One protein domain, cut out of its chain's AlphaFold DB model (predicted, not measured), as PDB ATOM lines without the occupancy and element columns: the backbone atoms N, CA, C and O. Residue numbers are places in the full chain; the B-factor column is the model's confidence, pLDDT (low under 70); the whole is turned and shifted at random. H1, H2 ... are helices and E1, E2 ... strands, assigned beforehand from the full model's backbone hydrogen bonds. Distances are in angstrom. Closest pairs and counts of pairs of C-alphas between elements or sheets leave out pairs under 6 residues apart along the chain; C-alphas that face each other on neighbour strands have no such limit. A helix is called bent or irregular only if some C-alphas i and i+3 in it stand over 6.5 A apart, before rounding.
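Overview. This is residues 2 to 50 of the 154 residues of the protein "5-methylcytosine-specific restriction endonuclease McrA" of Blastococcus sp. DSM 46790 (UniProt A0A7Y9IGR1). A long, sharply bent hairpin of two antiparallel strands, E1 and E2, has one short helix, H1, packed on it, and a tail, residues 44 to 50, sticks out. The printed part has 49 residues, with one named helix and two named strands in the order H1, E1, E2; the class is mixed, helices and strands. It is only just loose, close to compact, with a radius of gyration of the C-alphas of 11.7 A, and spans 37 by 18 by 15 A.

Along the chain. H1, residues 4 to 12, begins at C-alpha (157.400, 125.054, 199.902) and is 12.2 A long. E1, residues 16 to 28, measures 18.9 A and bends by 123 degrees at residue 20. E2, residues 31 to 41, measures 20.7 A, bends by 96 degrees at residue 37 and ends at C-alpha (161.081, 135.331, 190.010).

Arrangement. In H1, every O i to N i+4 pair is within hydrogen-bond range. The closest C-alphas of H1 and E2, Ala 7 and Pro 36, are 6.5 A apart; those of H1 and E1, Leu 10 and Ala 16, 5.4 A. The hairpin E1 and E2 has N 17 and O 40 at 2.8 A, within hydrogen-bond range.

Size, cuts and confidence. The farthest C-alphas, Glu 29 and Pro 50, are 39.8 A apart. The printed part has no cut, and both links are tight. In this model, pLDDT is under 70 at residues 48 to 50.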
ATOM      1  N   VAL A   2     164.278 127.918 198.987       83.81
ATOM      2  CA  VAL A   2     163.243 128.272 199.973       83.81
ATOM      3  C   VAL A   2     162.386 127.049 200.318       83.81
ATOM      4  O   VAL A   2     162.442 126.052 199.608       83.81
ATOM      5  N   SER A   3     161.633 127.097 201.418       88.88
ATOM      6  CA  SER A   3     160.641 126.062 201.741       88.88
ATOM      7  C   SER A   3     159.413 126.164 200.830       88.88
ATOM      8  O   SER A   3     159.115 127.256 200.339       88.88
ATOM      9  N   SER A   4     158.649 125.075 200.684       90.44
ATOM     10  CA  SER A   4     157.400 125.054 199.902       90.44
ATOM     11  C   SER A   4     156.417 126.130 200.369       90.44
ATOM     12  O   SER A   4     155.892 126.881 199.556       90.44
ATOM     13  N   ARG A   5     156.274 126.326 201.690       91.75
ATOM     14  CA  ARG A   5     155.472 127.422 202.266       91.75
ATOM     15  C   ARG A   5     155.900 128.793 201.740       91.75
ATOM     16  O   ARG A   5     155.062 129.612 201.386       91.75
ATOM     17  N   ARG A   6     157.208 129.070 201.701       93.62
ATOM     18  CA  ARG A   6     157.719 130.358 201.213       93.62
ATOM     19  C   ARG A   6     157.567 130.491 199.697       93.62
ATOM     20  O   ARG A   6     157.288 131.593 199.241       93.62
ATOM     21  N   ALA A   7     157.719 129.407 198.937       93.94
ATOM     22  CA  ALA A   7     157.461 129.399 197.499       93.94
ATOM     23  C   ALA A   7     155.990 129.732 197.190       93.94
ATOM     24  O   ALA A   7     155.734 130.635 196.400       93.94
ATOM     25  N   ILE A   8     155.044 129.109 197.899       95.06
ATOM     26  CA  ILE A   8     153.604 129.401 197.800       95.06
ATOM     27  C   ILE A   8     153.323 130.884 198.060       95.06
ATOM     28  O   ILE A   8     152.663 131.535 197.259       95.06
ATOM     29  N   VAL A   9     153.881 131.451 199.137       95.25
ATOM     30  CA  VAL A   9     153.714 132.882 199.451       95.25
ATOM     31  C   VAL A   9     154.244 133.780 198.327       95.25
ATOM     32  O   VAL A   9     153.631 134.799 198.026       95.25
ATOM     33  N   LEU A  10     155.369 133.427 197.697       96.12
ATOM     34  CA  LEU A  10     155.917 134.203 196.579       96.12
ATOM     35  C   LEU A  10     155.017 134.149 195.340       96.12
ATOM     36  O   LEU A  10     154.857 135.179 194.686       96.12
ATOM     37  N   VAL A  11     154.430 132.985 195.051       95.75
ATOM     38  CA  VAL A  11     153.492 132.802 193.934       95.75
ATOM     39  C   VAL A  11     152.205 133.585 194.172       95.75
ATOM     40  O   VAL A  11     151.817 134.395 193.337       95.75
ATOM     41  N   LEU A  12     151.593 133.436 195.350       94.75
ATOM     42  CA  LEU A  12     150.371 134.164 195.714       94.75
ATOM     43  C   LEU A  12     150.567 135.685 195.723       94.75
ATOM     44  O   LEU A  12     149.648 136.430 195.406       94.75
ATOM     45  N   ALA A  13     151.770 136.155 196.059       95.69
ATOM     46  CA  ALA A  13     152.117 137.572 196.021       95.69
ATOM     47  C   ALA A  13     152.516 138.083 194.620       95.69
ATOM     48  O   ALA A  13     153.022 139.203 194.529       95.69
ATOM     49  N   ALA A  14     152.381 137.271 193.562       95.25
ATOM     50  CA  ALA A  14     152.818 137.573 192.192       95.25
ATOM     51  C   ALA A  14     154.305 137.990 192.079       95.25
ATOM     52  O   ALA A  14     154.721 138.720 191.177       95.25
ATOM     53  N   LYS A  15     155.142 137.525 193.017       96.50
ATOM     54  CA  LYS A  15     156.599 137.762 193.030       96.50
ATOM     55  C   LYS A  15     157.378 136.641 192.348       96.50
ATOM     56  O   LYS A  15     158.573 136.794 192.088       96.50
ATOM     57  N   ALA A  16     156.726 135.511 192.109       96.81
ATOM     58  CA  ALA A  16     157.285 134.379 191.403       96.81
ATOM     59  C   ALA A  16     156.192 133.629 190.638       96.81
ATOM     60  O   ALA A  16     155.031 133.653 191.031       96.81
ATOM     61  N   GLU A  17     156.587 132.931 189.586       96.25
ATOM     62  CA  GLU A  17     155.738 132.053 188.787       96.25
ATOM     63  C   GLU A  17     156.194 130.601 188.978       96.25
ATOM     64  O   GLU A  17     157.407 130.351 189.002       96.25
ATOM     65  N   PRO A  18     155.270 129.636 189.126       94.75
ATOM     66  CA  PRO A  18     155.625 128.224 189.143       94.75
ATOM     67  C   PRO A  18     156.096 127.790 187.751       94.75
ATOM     68  O   PRO A  18     155.426 128.032 186.753       94.75
ATOM     69  N   VAL A  19     157.257 127.147 187.701       94.38
ATOM     70  CA  VAL A  19     157.798 126.509 186.491       94.38
ATOM     71  C   VAL A  19     157.525 125.008 186.520       94.38
ATOM     72  O   VAL A  19     157.218 124.418 185.493       94.38
ATOM     73  N   ASP A  20     157.596 124.410 187.711       92.38
ATOM     74  CA  ASP A  20     157.277 123.005 187.964       92.38
ATOM     75  C   ASP A  20     156.561 122.895 189.321       92.38
ATOM     76  O   ASP A  20     156.850 123.665 190.247       92.38
ATOM     77  N   SER A  21     155.618 121.962 189.441       92.62
ATOM     78  CA  SER A  21     154.774 121.751 190.621       92.62
ATOM     79  C   SER A  21     154.616 120.263 190.942       92.62
ATOM     80  O   SER A  21     154.640 119.410 190.063       92.62
ATOM     81  N   ALA A  22     154.471 119.929 192.224       88.75
ATOM     82  CA  ALA A  22     154.115 118.581 192.661       88.75
ATOM     83  C   ALA A  22     152.628 118.283 192.410       88.75
ATOM     84  O   ALA A  22     151.831 119.196 192.204       88.75
ATOM     85  N   ALA A  23     152.273 116.996 192.461       89.69
ATOM     86  CA  ALA A  23     150.884 116.544 192.380       89.69
ATOM     87  C   ALA A  23     150.055 116.972 193.605       89.69
ATOM     88  O   ALA A  23     148.843 117.137 193.498       89.69
ATOM     89  N   ASP A  24     150.709 117.176 194.753       92.44
ATOM     90  CA  ASP A  24     150.062 117.677 195.962       92.44
ATOM     91  C   ASP A  24     149.504 119.090 195.749       92.44
ATOM     92  O   ASP A  24     150.163 119.965 195.175       92.44
ATOM     93  N   VAL A  25     148.309 119.334 196.284       95.00
ATOM     94  CA  VAL A  25     147.611 120.620 196.201       95.00
ATOM     95  C   VAL A  25     147.464 121.213 197.597       95.00
ATOM     96  O   VAL A  25     147.094 120.534 198.554       95.00
ATOM     97  N   VAL A  26     147.756 122.505 197.720       94.06
ATOM     98  CA  VAL A  26     147.474 123.284 198.926       94.06
ATOM     99  C   VAL A  26     146.155 124.005 198.753       94.06
ATOM    100  O   VAL A  26     145.930 124.678 197.747       94.06
ATOM    101  N   HIS A  27     145.322 123.903 199.780       94.06
ATOM    102  CA  HIS A  27     144.015 124.532 199.834       94.06
ATOM    103  C   HIS A  27     143.979 125.630 200.901       94.06
ATOM    104  O   HIS A  27     144.595 125.530 201.963       94.06
ATOM    105  N   ALA A  28     143.225 126.676 200.602       91.12
ATOM    106  CA  ALA A  28     142.785 127.730 201.499       91.12
ATOM    107  C   ALA A  28     141.311 128.024 201.193       91.12
ATOM    108  O   ALA A  28     140.793 127.579 200.171       91.12
ATOM    109  N   GLU A  29     140.651 128.820 202.036       94.94
ATOM    110  CA  GLU A  29     139.215 129.122 201.906       94.94
ATOM    111  C   GLU A  29     138.799 129.540 200.483       94.94
ATOM    112  O   GLU A  29     137.733 129.165 200.010       94.94
ATOM    113  N   ARG A  30     139.655 130.293 199.779       93.88
ATOM    114  CA  ARG A  30     139.356 130.848 198.447       93.88
ATOM    115  C   ARG A  30     140.343 130.447 197.355       93.88
ATOM    116  O   ARG A  30     140.272 130.976 196.251       93.88
ATOM    117  N   VAL A  31     141.315 129.589 197.661       91.50
ATOM    118  CA  VAL A  31     142.435 129.314 196.753       91.50
ATOM    119  C   VAL A  31     142.814 127.847 196.827       91.50
ATOM    120  O   VAL A  31     142.940 127.289 197.910       91.50
ATOM    121  N   SER A  32     143.045 127.238 195.670       94.12
ATOM    122  CA  SER A  32     143.686 125.930 195.558       94.12
ATOM    123  C   SER A  32     144.833 126.047 194.567       94.12
ATOM    124  O   SER A  32     144.631 126.561 193.468       94.12
ATOM    125  N   LEU A  33     146.036 125.621 194.955       92.00
ATOM    126  CA  LEU A  33     147.202 125.640 194.074       92.00
ATOM    127  C   LEU A  33     148.051 124.372 194.222       92.00
ATOM    128  O   LEU A  33     148.280 123.933 195.352       92.00
ATOM    129  N   PRO A  34     148.570 123.805 193.120       94.81
ATOM    130  CA  PRO A  34     149.622 122.799 193.188       94.81
ATOM    131  C   PRO A  34     150.827 123.327 193.975       94.81
ATOM    132  O   PRO A  34     151.168 124.509 193.878       94.81
ATOM    133  N   VAL A  35     151.486 122.469 194.758       94.19
ATOM    134  CA  VAL A  35     152.686 122.860 195.510       94.19
ATOM    135  C   VAL A  35     153.814 123.166 194.514       94.19
ATOM    136  O   VAL A  35     154.286 122.246 193.843       94.19
ATOM    137  N   PRO A  36     154.309 124.415 194.424       94.19
ATOM    138  CA  PRO A  36     155.376 124.755 193.496       94.19
ATOM    139  C   PRO A  36     156.711 124.160 193.957       94.19
ATOM    140  O   PRO A  36     157.095 124.277 195.125       94.19
ATOM    141  N   VAL A  37     157.438 123.564 193.014       91.94
ATOM    142  CA  VAL A  37     158.721 122.878 193.244       91.94
ATOM    143  C   VAL A  37     159.875 123.643 192.618       91.94
ATOM    144  O   VAL A  37     160.944 123.745 193.223       91.94
ATOM    145  N   VAL A  38     159.638 124.255 191.460       91.81
ATOM    146  CA  VAL A  38     160.542 125.221 190.836       91.81
ATOM    147  C   VAL A  38     159.756 126.500 190.595       91.81
ATOM    148  O   VAL A  38     158.655 126.464 190.050       91.81
ATOM    149  N   VAL A  39     160.313 127.638 191.006       93.38
ATOM    150  CA  VAL A  39     159.710 128.954 190.771       93.38
ATOM    151  C   VAL A  39     160.709 129.889 190.108       93.38
ATOM    152  O   VAL A  39     161.892 129.901 190.460       93.38
ATOM    153  N   ARG A  40     160.220 130.717 189.189       93.75
ATOM    154  CA  ARG A  40     160.965 131.803 188.551       93.75
ATOM    155  C   ARG A  40     160.509 133.127 189.144       93.75
ATOM    156  O   ARG A  40     159.315 133.375 189.242       93.75
ATOM    157  N   LEU A  41     161.439 133.989 189.546       94.00
ATOM    158  CA  LEU A  41     161.081 135.331 190.010       94.00
ATOM    159  C   LEU A  41     160.582 136.182 188.835       94.00
ATOM    160  O   LEU A  41     161.183 136.156 187.765       94.00
ATOM    161  N   THR A  42     159.531 136.971 189.058       95.44
ATOM    162  CA  THR A  42     158.947 137.861 188.032       95.44
ATOM    163  C   THR A  42     159.842 139.051 187.691       95.44
ATOM    164  O   THR A  42     159.690 139.684 186.653       95.44
ATOM    165  N   ARG A  43     160.818 139.345 188.555       93.38
ATOM    166  CA  ARG A  43     161.865 140.335 188.313       93.38
ATOM    167  C   ARG A  43     163.233 139.728 188.561       93.38
ATOM    168  O   ARG A  43     163.412 138.932 189.487       93.38
ATOM    169  N   PHE A  44     164.210 140.167 187.778       89.75
ATOM    170  CA  PHE A  44     165.593 139.782 187.996       89.75
ATOM    171  C   PHE A  44     166.094 140.341 189.332       89.75
ATOM    172  O   PHE A  44     165.983 141.535 189.613       89.75
ATOM    173  N   VAL A  45     166.657 139.466 190.161       84.50
ATOM    174  CA  VAL A  45     167.322 139.838 191.409       84.50
ATOM    175  C   VAL A  45     168.734 139.289 191.349       84.50
ATOM    176  O   VAL A  45     168.929 138.076 191.283       84.50
ATOM    177  N   ARG A  46     169.729 140.178 191.407       82.75
ATOM    178  CA  ARG A  46     171.125 139.767 191.541       82.75
ATOM    179  C   ARG A  46     171.336 139.238 192.954       82.75
ATOM    180  O   ARG A  46     171.506 140.008 193.893       82.75
ATOM    181  N   VAL A  47     171.298 137.920 193.104       73.31
ATOM    182  CA  VAL A  47     171.631 137.264 194.367       73.31
ATOM    183  C   VAL A  47     173.152 137.116 194.427       73.31
ATOM    184  O   VAL A  47     173.714 136.416 193.583       73.31
ATOM    185  N   PRO A  48     173.846 137.758 195.382       69.19
ATOM    186  CA  PRO A  48     175.252 137.472 195.610       69.19
ATOM    187  C   PRO A  48     175.348 136.058 196.184       69.19
ATOM    188  O   PRO A  48     175.019 135.815 197.344       69.19
ATOM    189  N   TYR A  49     175.741 135.096 195.352       67.19
ATOM    190  CA  TYR A  49     176.037 133.759 195.844       67.19
ATOM    191  C   TYR A  49     177.334 133.800 196.651       67.19
ATOM    192  O   TYR A  49     178.292 134.448 196.216       67.19
ATOM    193  N   PRO A  50     177.398 133.115 197.807       64.44
ATOM    194  CA  PRO A  50     178.659 132.976 198.504       64.44
ATOM    195  C   PRO A  50     179.664 132.296 197.572       64.44
ATOM    196  O   PRO A  50     179.354 131.292 196.925       64.44
TER     197      PRO A  50